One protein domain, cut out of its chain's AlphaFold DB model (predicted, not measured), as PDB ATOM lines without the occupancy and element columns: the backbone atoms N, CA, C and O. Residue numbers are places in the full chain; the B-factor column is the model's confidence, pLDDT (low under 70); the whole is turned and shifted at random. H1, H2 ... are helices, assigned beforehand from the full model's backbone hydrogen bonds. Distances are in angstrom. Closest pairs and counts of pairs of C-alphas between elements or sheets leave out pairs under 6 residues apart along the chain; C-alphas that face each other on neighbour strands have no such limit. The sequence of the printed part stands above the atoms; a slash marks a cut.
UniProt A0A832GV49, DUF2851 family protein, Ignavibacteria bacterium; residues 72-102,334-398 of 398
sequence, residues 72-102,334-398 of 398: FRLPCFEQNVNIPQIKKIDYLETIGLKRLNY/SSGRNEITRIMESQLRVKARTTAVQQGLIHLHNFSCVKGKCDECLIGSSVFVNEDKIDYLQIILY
ATOM      1  N   PHE A  72      -7.247  22.259  34.538       77.12
ATOM      2  CA  PHE A  72      -6.121  23.058  35.030       77.12
ATOM      3  C   PHE A  72      -5.649  24.124  34.032       77.12
ATOM      4  O   PHE A  72      -4.629  24.775  34.270       77.12
ATOM      5  N   ARG A  73      -6.364  24.317  32.915       86.19
ATOM      6  CA  ARG A  73      -6.068  25.359  31.920       86.19
ATOM      7  C   ARG A  73      -6.655  26.703  32.338       86.19
ATOM      8  O   ARG A  73      -7.789  26.797  32.795       86.19
ATOM      9  N   LEU A  74      -5.899  27.769  32.099       87.19
ATOM     10  CA  LEU A  74      -6.428  29.125  32.048       87.19
ATOM     11  C   LEU A  74      -7.532  29.186  30.980       87.19
ATOM     12  O   LEU A  74      -7.359  28.584  29.919       87.19
ATOM     13  N   PRO A  75      -8.611  29.966  31.173       86.81
ATOM     14  CA  PRO A  75      -9.672  30.049  30.168       86.81
ATOM     15  C   PRO A  75      -9.150  30.505  28.797       86.81
ATOM     16  O   PRO A  75      -9.572  30.005  27.762       86.81
ATOM     17  N   CYS A  76      -8.158  31.401  28.779       89.94
ATOM     18  CA  CYS A  76      -7.518  31.872  27.552       89.94
ATOM     19  C   CYS A  76      -6.375  30.968  27.045       89.94
ATOM     20  O   CYS A  76      -5.655  31.383  26.138       89.94
ATOM     21  N   PHE A  77      -6.138  29.780  27.622       89.94
ATOM     22  CA  PHE A  77      -4.948  28.953  27.355       89.94
ATOM     23  C   PHE A  77      -4.706  28.698  25.858       89.94
ATOM     24  O   PHE A  77      -3.611  28.971  25.370       89.94
ATOM     25  N   GLU A  78      -5.729  28.251  25.126       87.38
ATOM     26  CA  GLU A  78      -5.597  27.905  23.703       87.38
ATOM     27  C   GLU A  78      -5.319  29.130  22.829       87.38
ATOM     28  O   GLU A  78      -4.424  29.136  21.988       87.38
ATOM     29  N   GLN A  79      -6.077  30.201  23.047       89.19
ATOM     30  CA  GLN A  79      -6.123  31.343  22.139       89.19
ATOM     31  C   GLN A  79      -5.080  32.418  22.482       89.19
ATOM     32  O   GLN A  79      -4.688  33.197  21.611       89.19
ATOM     33  N   ASN A  80      -4.556  32.455  23.718       91.00
ATOM     34  CA  ASN A  80      -3.577  33.476  24.109       91.00
ATOM     35  C   ASN A  80      -2.240  33.349  23.362       91.00
ATOM     36  O   ASN A  80      -1.446  34.290  23.393       91.00
ATOM     37  N   VAL A  81      -1.974  32.233  22.672       91.69
ATOM     38  CA  VAL A  81      -0.810  32.083  21.780       91.69
ATOM     39  C   VAL A  81      -0.754  33.166  20.698       91.69
ATOM     40  O   VAL A  81       0.337  33.597  20.336       91.69
ATOM     41  N   ASN A  82      -1.910  33.667  20.257       90.50
ATOM     42  CA  ASN A  82      -2.017  34.680  19.204       90.50
ATOM     43  C   ASN A  82      -1.632  36.091  19.678       90.50
ATOM     44  O   ASN A  82      -1.516  37.014  18.874       90.50
ATOM     45  N   ILE A  83      -1.420  36.280  20.983       92.88
ATOM     46  CA  ILE A  83      -1.017  37.565  21.551       92.88
ATOM     47  C   ILE A  83       0.515  37.630  21.606       92.88
ATOM     48  O   ILE A  83       1.132  36.780  22.262       92.88
ATOM     49  N   PRO A  84       1.146  38.662  21.012       93.88
ATOM     50  CA  PRO A  84       2.588  38.864  21.101       93.88
ATOM     51  C   PRO A  84       3.089  38.870  22.550       93.88
ATOM     52  O   PRO A  84       2.501  39.524  23.415       93.88
ATOM     53  N   GLN A  85       4.213  38.194  22.815       94.06
ATOM     54  CA  GLN A  85       4.798  38.114  24.161       94.06
ATOM     55  C   GLN A  85       5.051  39.492  24.781       94.06
ATOM     56  O   GLN A  85       4.815  39.660  25.973       94.06
ATOM     57  N   ILE A  86       5.473  40.475  23.978       94.75
ATOM     58  CA  ILE A  86       5.715  41.844  24.449       94.75
ATOM     59  C   ILE A  86       4.452  42.467  25.057       94.75
ATOM     60  O   ILE A  86       4.489  42.912  26.194       94.75
ATOM     61  N   LYS A  87       3.292  42.337  24.395       95.19
ATOM     62  CA  LYS A  87       2.013  42.845  24.918       95.19
ATOM     63  C   LYS A  87       1.623  42.176  26.238       95.19
ATOM     64  O   LYS A  87       1.063  42.822  27.120       95.19
ATOM     65  N   LYS A  88       1.915  40.877  26.388       96.12
ATOM     66  CA  LYS A  88       1.684  40.162  27.654       96.12
ATOM     67  C   LYS A  88       2.603  40.688  28.753       96.12
ATOM     68  O   LYS A  88       2.137  40.876  29.870       96.12
ATOM     69  N   ILE A  89       3.879  40.914  28.445       96.75
ATOM     70  CA  ILE A  89       4.864  41.454  29.390       96.75
ATOM     71  C   ILE A  89       4.453  42.860  29.839       96.75
ATOM     72  O   ILE A  89       4.309  43.059  31.041       96.75
ATOM     73  N   ASP A  90       4.147  43.770  28.912       96.19
ATOM     74  CA  ASP A  90       3.725  45.147  29.218       96.19
ATOM     75  C   ASP A  90       2.478  45.167  30.122       96.19
ATOM     76  O   ASP A  90       2.380  45.909  31.110       96.19
ATOM     77  N   TYR A  91       1.515  44.287  29.829       96.31
ATOM     78  CA  TYR A  91       0.338  44.132  30.671       96.31
ATOM     79  C   TYR A  91       0.689  43.586  32.060       96.31
ATOM     80  O   TYR A  91       0.206  44.096  33.071       96.31
ATOM     81  N   LEU A  92       1.548  42.570  32.140       97.69
ATOM     82  CA  LEU A  92       1.979  41.995  33.412       97.69
ATOM     83  C   LEU A  92       2.774  42.991  34.259       97.69
ATOM     84  O   LEU A  92       2.626  42.972  35.476       97.69
ATOM     85  N   GLU A  93       3.555  43.887  33.659       98.00
ATOM     86  CA  GLU A  93       4.210  44.987  34.374       98.00
ATOM     87  C   GLU A  93       3.184  45.953  34.975       98.00
ATOM     88  O   GLU A  93       3.258  46.280  36.164       98.00
ATOM     89  N   THR A  94       2.158  46.317  34.201       97.44
ATOM     90  CA  THR A  94       1.028  47.131  34.677       97.44
ATOM     91  C   THR A  94       0.314  46.457  35.855       97.44
ATOM     92  O   THR A  94       0.054  47.082  36.888       97.44
ATOM     93  N   ILE A  95       0.039  45.154  35.753       97.88
ATOM     94  CA  ILE A  95      -0.577  44.374  36.834       97.88
ATOM     95  C   ILE A  95       0.374  44.212  38.032       97.88
ATOM     96  O   ILE A  95      -0.070  44.222  39.182       97.88
ATOM     97  N   GLY A  96       1.682  44.136  37.795       97.88
ATOM     98  CA  GLY A  96       2.710  44.168  38.830       97.88
ATOM     99  C   GLY A  96       2.650  45.457  39.647       97.88
ATOM    100  O   GLY A  96       2.575  45.406  40.875       97.88
ATOM    101  N   LEU A  97       2.585  46.614  38.985       98.25
ATOM    102  CA  LEU A  97       2.404  47.911  39.649       98.25
ATOM    103  C   LEU A  97       1.062  47.996  40.395       98.25
ATOM    104  O   LEU A  97       1.009  48.506  41.516       98.25
ATOM    105  N   LYS A  98      -0.017  47.436  39.832       97.31
ATOM    106  CA  LYS A  98      -1.310  47.317  40.530       97.31
ATOM    107  C   LYS A  98      -1.176  46.499  41.816       97.31
ATOM    108  O   LYS A  98      -1.704  46.895  42.856       97.31
ATOM    109  N   ARG A  99      -0.426  45.392  41.788       97.12
ATOM    110  CA  ARG A  99      -0.137  44.592  42.984       97.12
ATOM    111  C   ARG A  99       0.689  45.365  44.006       97.12
ATOM    112  O   ARG A  99       0.396  45.247  45.193       97.12
ATOM    113  N   LEU A 100       1.693  46.124  43.569       98.44
ATOM    114  CA  LEU A 100       2.488  46.975  44.452       98.44
ATOM    115  C   LEU A 100       1.579  47.960  45.203       98.44
ATOM    116  O   LEU A 100       1.577  47.952  46.431       98.44
ATOM    117  N   ASN A 101       0.711  48.684  44.491       97.94
ATOM    118  CA  ASN A 101      -0.267  49.595  45.100       97.94
ATOM    119  C   ASN A 101      -1.235  48.874  46.056       97.94
ATOM    120  O   ASN A 101      -1.505  49.363  47.151       97.94
ATOM    121  N   TYR A 102      -1.715  47.682  45.682       96.62
ATOM    122  CA  TYR A 102      -2.561  46.852  46.548       96.62
ATOM    123  C   TYR A 102      -1.846  46.414  47.838       96.62
ATOM    124  O   TYR A 102      -2.465  46.270  48.886       96.62
ATOM    125  N   SER A 334      13.585  39.123  38.886       87.56
ATOM    126  CA  SER A 334      12.615  38.323  39.631       87.56
ATOM    127  C   SER A 334      13.275  37.481  40.738       87.56
ATOM    128  O   SER A 334      14.434  37.058  40.648       87.56
ATOM    129  N   SER A 335      12.502  37.187  41.782       84.06
ATOM    130  CA  SER A 335      12.874  36.209  42.813       84.06
ATOM    131  C   SER A 335      12.709  34.765  42.308       84.06
ATOM    132  O   SER A 335      12.303  34.541  41.163       84.06
ATOM    133  N   GLY A 336      13.028  33.764  43.139       76.00
ATOM    134  CA  GLY A 336      12.815  32.357  42.801       76.00
ATOM    135  C   GLY A 336      11.386  32.040  42.329       76.00
ATOM    136  O   GLY A 336      10.405  32.632  42.779       76.00
ATOM    137  N   ARG A 337      11.254  31.076  41.406       77.00
ATOM    138  CA  ARG A 337       9.950  30.619  40.893       77.00
ATOM    139  C   ARG A 337       9.187  29.833  41.962       77.00
ATOM    140  O   ARG A 337       9.700  28.824  42.458       77.00
ATOM    141  N   ASN A 338       7.949  30.236  42.233       84.56
ATOM    142  CA  ASN A 338       6.964  29.471  43.002       84.56
ATOM    143  C   ASN A 338       5.986  28.730  42.069       84.56
ATOM    144  O   ASN A 338       6.015  28.928  40.855       84.56
ATOM    145  N   GLU A 339       5.135  27.878  42.636       86.19
ATOM    146  CA  GLU A 339       4.148  27.074  41.899       86.19
ATOM    147  C   GLU A 339       3.276  27.915  40.955       86.19
ATOM    148  O   GLU A 339       3.271  27.661  39.754       86.19
ATOM    149  N   ILE A 340       2.665  28.991  41.465       89.75
ATOM    150  CA  ILE A 340       1.830  29.911  40.675       89.75
ATOM    151  C   ILE A 340       2.609  30.470  39.482       89.75
ATOM    152  O   ILE A 340       2.136  30.425  38.352       89.75
ATOM    153  N   THR A 341       3.817  30.992  39.714       92.06
ATOM    154  CA  THR A 341       4.620  31.585  38.636       92.06
ATOM    155  C   THR A 341       5.028  30.553  37.590       92.06
ATOM    156  O   THR A 341       4.996  30.881  36.417       92.06
ATOM    157  N   ARG A 342       5.339  29.303  37.970       89.75
ATOM    158  CA  ARG A 342       5.670  28.242  36.997       89.75
ATOM    159  C   ARG A 342       4.483  27.918  36.097       89.75
ATOM    160  O   ARG A 342       4.650  27.864  34.884       89.75
ATOM    161  N   ILE A 343       3.306  27.749  36.697       89.00
ATOM    162  CA  ILE A 343       2.068  27.464  35.967       89.00
ATOM    163  C   ILE A 343       1.744  28.629  35.026       89.00
ATOM    164  O   ILE A 343       1.572  28.432  33.828       89.00
ATOM    165  N   MET A 344       1.731  29.856  35.546       93.38
ATOM    166  CA  MET A 344       1.372  31.044  34.771       93.38
ATOM    167  C   MET A 344       2.377  31.363  33.652       93.38
ATOM    168  O   MET A 344       1.957  31.749  32.565       93.38
ATOM    169  N   GLU A 345       3.686  31.195  33.882       94.00
ATOM    170  CA  GLU A 345       4.720  31.359  32.846       94.00
ATOM    171  C   GLU A 345       4.505  30.395  31.677       94.00
ATOM    172  O   GLU A 345       4.543  30.823  30.521       94.00
ATOM    173  N   SER A 346       4.240  29.116  31.977       90.94
ATOM    174  CA  SER A 346       3.957  28.100  30.958       90.94
ATOM    175  C   SER A 346       2.683  28.440  30.185       90.94
ATOM    176  O   SER A 346       2.711  28.635  28.969       90.94
ATOM    177  N   GLN A 347       1.571  28.627  30.898       92.06
ATOM    178  CA  GLN A 347       0.255  28.765  30.280       92.06
ATOM    179  C   GLN A 347       0.059  30.073  29.503       92.06
ATOM    180  O   GLN A 347      -0.665  30.096  28.507       92.06
ATOM    181  N   LEU A 348       0.726  31.157  29.915       94.00
ATOM    182  CA  LEU A 348       0.747  32.416  29.164       94.00
ATOM    183  C   LEU A 348       1.919  32.507  28.178       94.00
ATOM    184  O   LEU A 348       1.992  33.468  27.407       94.00
ATOM    185  N   ARG A 349       2.828  31.523  28.173       92.94
ATOM    186  CA  ARG A 349       4.034  31.469  27.332       92.94
ATOM    187  C   ARG A 349       4.909  32.715  27.482       92.94
ATOM    188  O   ARG A 349       5.343  33.307  26.492       92.94
ATOM    189  N   VAL A 350       5.154  33.123  28.726       94.06
ATOM    190  CA  VAL A 350       5.985  34.280  29.099       94.06
ATOM    191  C   VAL A 350       7.013  33.881  30.151       94.06
ATOM    192  O   VAL A 350       6.811  32.934  30.900       94.06
ATOM    193  N   LYS A 351       8.122  34.620  30.240       93.69
ATOM    194  CA  LYS A 351       9.117  34.442  31.308       93.69
ATOM    195  C   LYS A 351       9.111  35.665  32.213       93.69
ATOM    196  O   LYS A 351       9.357  36.770  31.732       93.69
ATOM    197  N   ALA A 352       8.907  35.477  33.512       94.75
ATOM    198  CA  ALA A 352       9.000  36.554  34.484       94.75
ATOM    199  C   ALA A 352      10.463  36.853  34.798       94.75
ATOM    200  O   ALA A 352      11.032  36.337  35.754       94.75
ATOM    201  N   ARG A 353      11.094  37.679  33.961       95.12
ATOM    202  CA  ARG A 353      12.492  38.093  34.159       95.12
ATOM    203  C   ARG A 353      12.632  39.180  35.222       95.12
ATOM    204  O   ARG A 353      13.669  39.246  35.883       95.12
ATOM    205  N   THR A 354      11.599  40.000  35.394       96.75
ATOM    206  CA  THR A 354      11.583  41.122  36.334       96.75
ATOM    207  C   THR A 354      10.619  40.885  37.494       96.75
ATOM    208  O   THR A 354       9.688  40.074  37.410       96.75
ATOM    209  N   THR A 355      10.843  41.599  38.596       96.31
ATOM    210  CA  THR A 355       9.978  41.600  39.779       96.31
ATOM    211  C   THR A 355       8.559  42.004  39.406       96.31
ATOM    212  O   THR A 355       7.627  41.294  39.783       96.31
ATOM    213  N   ALA A 356       8.376  43.074  38.626       97.88
ATOM    214  CA  ALA A 356       7.051  43.516  38.206       97.88
ATOM    215  C   ALA A 356       6.288  42.437  37.430       97.88
ATOM    216  O   ALA A 356       5.156  42.137  37.799       97.88
ATOM    217  N   VAL A 357       6.908  41.780  36.443       97.81
ATOM    218  CA  VAL A 357       6.248  40.704  35.684       97.81
ATOM    219  C   VAL A 357       5.914  39.518  36.593       97.81
ATOM    220  O   VAL A 357       4.796  39.005  36.553       97.81
ATOM    221  N   GLN A 358       6.839  39.103  37.465       97.06
ATOM    222  CA  GLN A 358       6.606  38.000  38.407       97.06
ATOM    223  C   GLN A 358       5.419  38.290  39.334       97.06
ATOM    224  O   GLN A 358       4.546  37.448  39.550       97.06
ATOM    225  N   GLN A 359       5.389  39.496  39.890       97.31
ATOM    226  CA  GLN A 359       4.330  39.957  40.774       97.31
ATOM    227  C   GLN A 359       3.012  40.164  40.014       97.31
ATOM    228  O   GLN A 359       1.946  39.866  40.560       97.31
ATOM    229  N   GLY A 360       3.090  40.566  38.746       97.31
ATOM    230  CA  GLY A 360       1.983  40.633  37.802       97.31
ATOM    231  C   GLY A 360       1.310  39.281  37.605       97.31
ATOM    232  O   GLY A 360       0.102  39.175  37.809       97.31
ATOM    233  N   LEU A 361       2.087  38.225  37.330       97.00
ATOM    234  CA  LEU A 361       1.566  36.857  37.188       97.00
ATOM    235  C   LEU A 361       0.820  36.407  38.448       97.00
ATOM    236  O   LEU A 361      -0.286  35.881  38.357       97.00
ATOM    237  N   ILE A 362       1.391  36.644  39.634       95.75
ATOM    238  CA  ILE A 362       0.768  36.240  40.905       95.75
ATOM    239  C   ILE A 362      -0.542  37.001  41.145       95.75
ATOM    240  O   ILE A 362      -1.515  36.425  41.634       95.75
ATOM    241  N   HIS A 363      -0.584  38.304  40.852       96.00
ATOM    242  CA  HIS A 363      -1.812  39.084  41.008       96.00
ATOM    243  C   HIS A 363      -2.875  38.656  40.000       96.00
ATOM    244  O   HIS A 363      -4.006  38.399  40.400       96.00
ATOM    245  N   LEU A 364      -2.500  38.522  38.729       95.50
ATOM    246  CA  LEU A 364      -3.402  38.102  37.667       95.50
ATOM    247  C   LEU A 364      -4.018  36.729  37.970       95.50
ATOM    248  O   LEU A 364      -5.234  36.568  37.880       95.50
ATOM    249  N   HIS A 365      -3.194  35.779  38.424       94.12
ATOM    250  CA  HIS A 365      -3.647  34.464  38.863       94.12
ATOM    251  C   HIS A 365      -4.717  34.566  39.961       94.12
ATOM    252  O   HIS A 365      -5.840  34.094  39.792       94.12
ATOM    253  N   ASN A 366      -4.381  35.228  41.074       91.12
ATOM    254  CA  ASN A 366      -5.207  35.229  42.283       91.12
ATOM    255  C   ASN A 366      -6.486  36.074  42.167       91.12
ATOM    256  O   ASN A 366      -7.461  35.802  42.867       91.12
ATOM    257  N   PHE A 367      -6.472  37.134  41.354       90.69
ATOM    258  CA  PHE A 367      -7.580  38.091  41.282       90.69
ATOM    259  C   PHE A 367      -8.447  37.948  40.030       90.69
ATOM    260  O   PHE A 367      -9.605  38.361  40.093       90.69
ATOM    261  N   SER A 368      -7.942  37.331  38.956       90.06
ATOM    262  CA  SER A 368      -8.676  37.212  37.690       90.06
ATOM    263  C   SER A 368      -8.763  35.773  37.186       90.06
ATOM    264  O   SER A 368      -9.862  35.234  37.094       90.06
ATOM    265  N   CYS A 369      -7.629  35.123  36.901       90.00
ATOM    266  CA  CYS A 369      -7.602  33.837  36.193       90.00
ATOM    267  C   CYS A 369      -8.341  32.711  36.922       90.00
ATOM    268  O   CYS A 369      -9.178  32.053  36.316       90.00
ATOM    269  N   VAL A 370      -8.079  32.525  38.220       86.56
ATOM    270  CA  VAL A 370      -8.745  31.481  39.028       86.56
ATOM    271  C   VAL A 370     -10.253  31.734  39.159       86.56
ATOM    272  O   VAL A 370     -11.014  30.819  39.441       86.56
ATOM    273  N   LYS A 371     -10.701  32.973  38.933       85.50
ATOM    274  CA  LYS A 371     -12.112  33.376  39.004       85.50
ATOM    275  C   LYS A 371     -12.800  33.425  37.637       85.50
ATOM    276  O   LYS A 371     -13.934  33.880  37.568       85.50
ATOM    277  N   GLY A 372     -12.106  33.059  36.556       83.12
ATOM    278  CA  GLY A 372     -12.654  33.122  35.198       83.12
ATOM    279  C   GLY A 372     -12.917  34.537  34.660       83.12
ATOM    280  O   GLY A 372     -13.582  34.678  33.642       83.12
ATOM    281  N   LYS A 373     -12.386  35.592  35.296       86.56
ATOM    282  CA  LYS A 373     -12.609  37.005  34.917       86.56
ATOM    283  C   LYS A 373     -11.744  37.431  33.726       86.56
ATOM    284  O   LYS A 373     -10.855  38.279  33.851       86.56
ATOM    285  N   CYS A 374     -11.898  36.750  32.595       86.69
ATOM    286  CA  CYS A 374     -11.119  37.022  31.389       86.69
ATOM    287  C   CYS A 374     -11.551  38.305  30.668       86.69
ATOM    288  O   CYS A 374     -10.730  38.913  29.991       86.69
ATOM    289  N   ASP A 375     -12.786  38.745  30.866       84.25
ATOM    290  CA  ASP A 375     -13.322  40.031  30.426       84.25
ATOM    291  C   ASP A 375     -12.617  41.231  31.088       84.25
ATOM    292  O   ASP A 375     -12.370  42.239  30.430       84.25
ATOM    293  N   GLU A 376     -12.204  41.093  32.353       84.38
ATOM    294  CA  GLU A 376     -11.450  42.106  33.115       84.38
ATOM    295  C   GLU A 376      -9.923  42.069  32.855       84.38
ATOM    296  O   GLU A 376      -9.157  42.854  33.429       84.38
ATOM    297  N   CYS A 377      -9.449  41.137  32.024       88.94
ATOM    298  CA  CYS A 377      -8.035  40.891  31.758       88.94
ATOM    299  C   CYS A 377      -7.683  41.245  30.312       88.94
ATOM    300  O   CYS A 377      -8.205  40.609  29.413       88.94
ATOM    301  N   LEU A 378      -6.712  42.134  30.052       87.88
ATOM    302  CA  LEU A 378      -6.366  42.519  28.667       87.88
ATOM    303  C   LEU A 378      -5.970  41.331  27.777       87.88
ATOM    304  O   LEU A 378      -6.244  41.348  26.578       87.88
ATOM    305  N   ILE A 379      -5.346  40.295  28.350       89.94
ATOM    306  CA  ILE A 379      -5.041  39.054  27.622       89.94
ATOM    307  C   ILE A 379      -6.338  38.321  27.261       89.94
ATOM    308  O   ILE A 379      -6.475  37.854  26.138       89.94
ATOM    309  N   GLY A 380      -7.285  38.228  28.197       87.00
ATOM    310  CA  GLY A 380      -8.579  37.591  27.962       87.00
ATOM    311  C   GLY A 380      -9.450  38.400  27.002       87.00
ATOM    312  O   GLY A 380      -9.923  37.843  26.020       87.00
ATOM    313  N   SER A 381      -9.585  39.713  27.191       86.06
ATOM    314  CA  SER A 381     -10.335  40.578  26.277       86.06
ATOM    315  C   SER A 381      -9.757  40.505  24.859       86.06
ATOM    316  O   SER A 381     -10.503  40.369  23.907       86.06
ATOM    317  N   SER A 382      -8.432  40.479  24.686       85.81
ATOM    318  CA  SER A 382      -7.825  40.331  23.348       85.81
ATOM    319  C   SER A 382      -8.112  38.979  22.678       85.81
ATOM    320  O   SER A 382      -7.943  38.853  21.470       85.81
ATOM    321  N   VAL A 383      -8.492  37.967  23.460       85.81
ATOM    322  CA  VAL A 383      -8.835  36.622  22.991       85.81
ATOM    323  C   VAL A 383     -10.329  36.494  22.678       85.81
ATOM    324  O   VAL A 383     -10.683  35.915  21.659       85.81
ATOM    325  N   PHE A 384     -11.195  37.022  23.544       80.00
ATOM    326  CA  PHE A 384     -12.646  36.817  23.482       80.00
ATOM    327  C   PHE A 384     -13.406  37.963  22.786       80.00
ATOM    328  O   PHE A 384     -14.633  37.967  22.752       80.00
ATOM    329  N   VAL A 385     -12.703  38.944  22.211       61.16
ATOM    330  CA  VAL A 385     -13.303  39.979  21.351       61.16
ATOM    331  C   VAL A 385     -13.550  39.378  19.963       61.16
ATOM    332  O   VAL A 385     -12.676  39.469  19.107       61.16
ATOM    333  N   ASN A 386     -14.698  38.698  19.796       48.19
ATOM    334  CA  ASN A 386     -15.504  38.560  18.554       48.19
ATOM    335  C   ASN A 386     -16.390  37.300  18.449       48.19
ATOM    336  O   ASN A 386     -16.954  37.075  17.384       48.19
ATOM    337  N   GLU A 387     -16.601  36.512  19.500       41.25
ATOM    338  CA  GLU A 387     -17.642  35.471  19.473       41.25
ATOM    339  C   GLU A 387     -18.460  35.512  20.759       41.25
ATOM    340  O   GLU A 387     -17.963  35.930  21.807       41.25
ATOM    341  N   ASP A 388     -19.743  35.172  20.620       41.84
ATOM    342  CA  ASP A 388     -20.801  35.290  21.614       41.84
ATOM    343  C   ASP A 388     -20.350  34.994  23.045       41.84
ATOM    344  O   ASP A 388     -19.576  34.075  23.312       41.84
ATOM    345  N   LYS A 389     -20.888  35.782  23.981       39.66
ATOM    346  CA  LYS A 389     -20.752  35.593  25.428       39.66
ATOM    347  C   LYS A 389     -21.158  34.166  25.813       39.66
ATOM    348  O   LYS A 389     -22.316  33.915  26.135       39.66
ATOM    349  N   ILE A 390     -20.207  33.240  25.813       42.28
ATOM    350  CA  ILE A 390     -20.384  31.936  26.441       42.28
ATOM    351  C   ILE A 390     -20.068  32.137  27.918       42.28
ATOM    352  O   ILE A 390     -18.914  32.279  28.324       42.28
ATOM    353  N   ASP A 391     -21.138  32.198  28.701       36.94
ATOM    354  CA  ASP A 391     -21.110  32.156  30.155       36.94
ATOM    355  C   ASP A 391     -20.535  30.789  30.566       36.94
ATOM    356  O   ASP A 391     -21.223  29.764  30.554       36.94
ATOM    357  N   TYR A 392     -19.233  30.726  30.851       39.47
ATOM    358  CA  TYR A 392     -18.644  29.516  31.414       39.47
ATOM    359  C   TYR A 392     -19.137  29.393  32.856       39.47
ATOM    360  O   TYR A 392     -18.715  30.144  33.736       39.47
ATOM    361  N   LEU A 393     -20.058  28.448  33.070       33.56
ATOM    362  CA  LEU A 393     -20.588  28.055  34.373       33.56
ATOM    363  C   LEU A 393     -19.483  28.031  35.439       33.56
ATOM    364  O   LEU A 393     -18.498  27.297  35.335       33.56
ATOM    365  N   GLN A 394     -19.684  28.839  36.479       31.33
ATOM    366  CA  GLN A 394     -18.860  28.864  37.678       31.33
ATOM    367  C   GLN A 394     -18.940  27.510  38.387       31.33
ATOM    368  O   GLN A 394     -19.972  27.166  38.961       31.33
ATOM    369  N   ILE A 395     -17.834  26.770  38.416       28.56
ATOM    370  CA  ILE A 395     -17.648  25.704  39.402       28.56
ATOM    371  C   ILE A 395     -16.790  26.282  40.524       28.56
ATOM    372  O   ILE A 395     -15.573  26.423  40.408       28.56
ATOM    373  N   ILE A 396     -17.461  26.659  41.610       27.52
ATOM    374  CA  ILE A 396     -16.829  27.000  42.882       27.52
ATOM    375  C   ILE A 396     -16.507  25.674  43.576       27.52
ATOM    376  O   ILE A 396     -17.415  24.960  43.997       27.52
ATOM    377  N   LEU A 397     -15.222  25.337  43.689       25.92
ATOM    378  CA  LEU A 397     -14.762  24.283  44.592       25.92
ATOM    379  C   LEU A 397     -14.318  24.943  45.903       25.92
ATOM    380  O   LEU A 397     -13.472  25.839  45.885       25.92
ATOM    381  N   TYR A 398     -14.956  24.528  47.001       32.69
ATOM    382  CA  TYR A 398     -14.648  24.940  48.375       32.69
ATOM    383  C   TYR A 398     -13.276  24.453  48.842       32.69
ATOM    384  O   TYR A 398     -12.903  23.309  48.491       32.69
TER     385      TYR A 398
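What this domain is: This is residues 72 to 102 and 334 to 398 of the 398 residues of the protein "DUF2851 family protein" of Ignavibacteria bacterium (UniProt A0A832GV49). Helix H4 packs across H2 and H3, crossing both, while short H1 and H5 pack together at one end; a tail without a named element, residues 385 to 398, trails away. The printed part has 96 residues with five named helices, H1 to H5 in chain order, and no named strand: all helix. It is compact, with a radius of gyration of the C-alphas of 13.0 A and spans of 38 by 34 by 25 A.

Where its parts are: H1 is residues 79 to 82, beginning at C-alpha 79 (-6.123, 31.343, 22.139). H2 is residues 85 to 102, 25.1 A; H3, 339 to 348, 14.2 A; H4, 355 to 367, 18.0 A. H5, 378 to 384, ends at C-alpha 384 (-12.646, 36.817, 23.482).

How they stand to each other: H1 touches H5, closest C-alphas Gln 79 and Val 383, 6.0 A. H2 touches H4, about perpendicular at 77 degrees, closest C-alphas Gly 96 and Gly 360, 3.8 A. H3 touches H4, about perpendicular at 88 degrees, closest C-alphas Thr 341 and Leu 361, 6.3 A. H3 and H5 are apart. Every O i to N i+4 pair is within hydrogen-bond range in H2, H3, H4 and H5; H1 is too short for one.

The domain as a whole: Residues 103 to 333 are not printed; C-alphas 102 and 334 are 18.7 A apart. Residues 385 to 398 have pLDDT under 70.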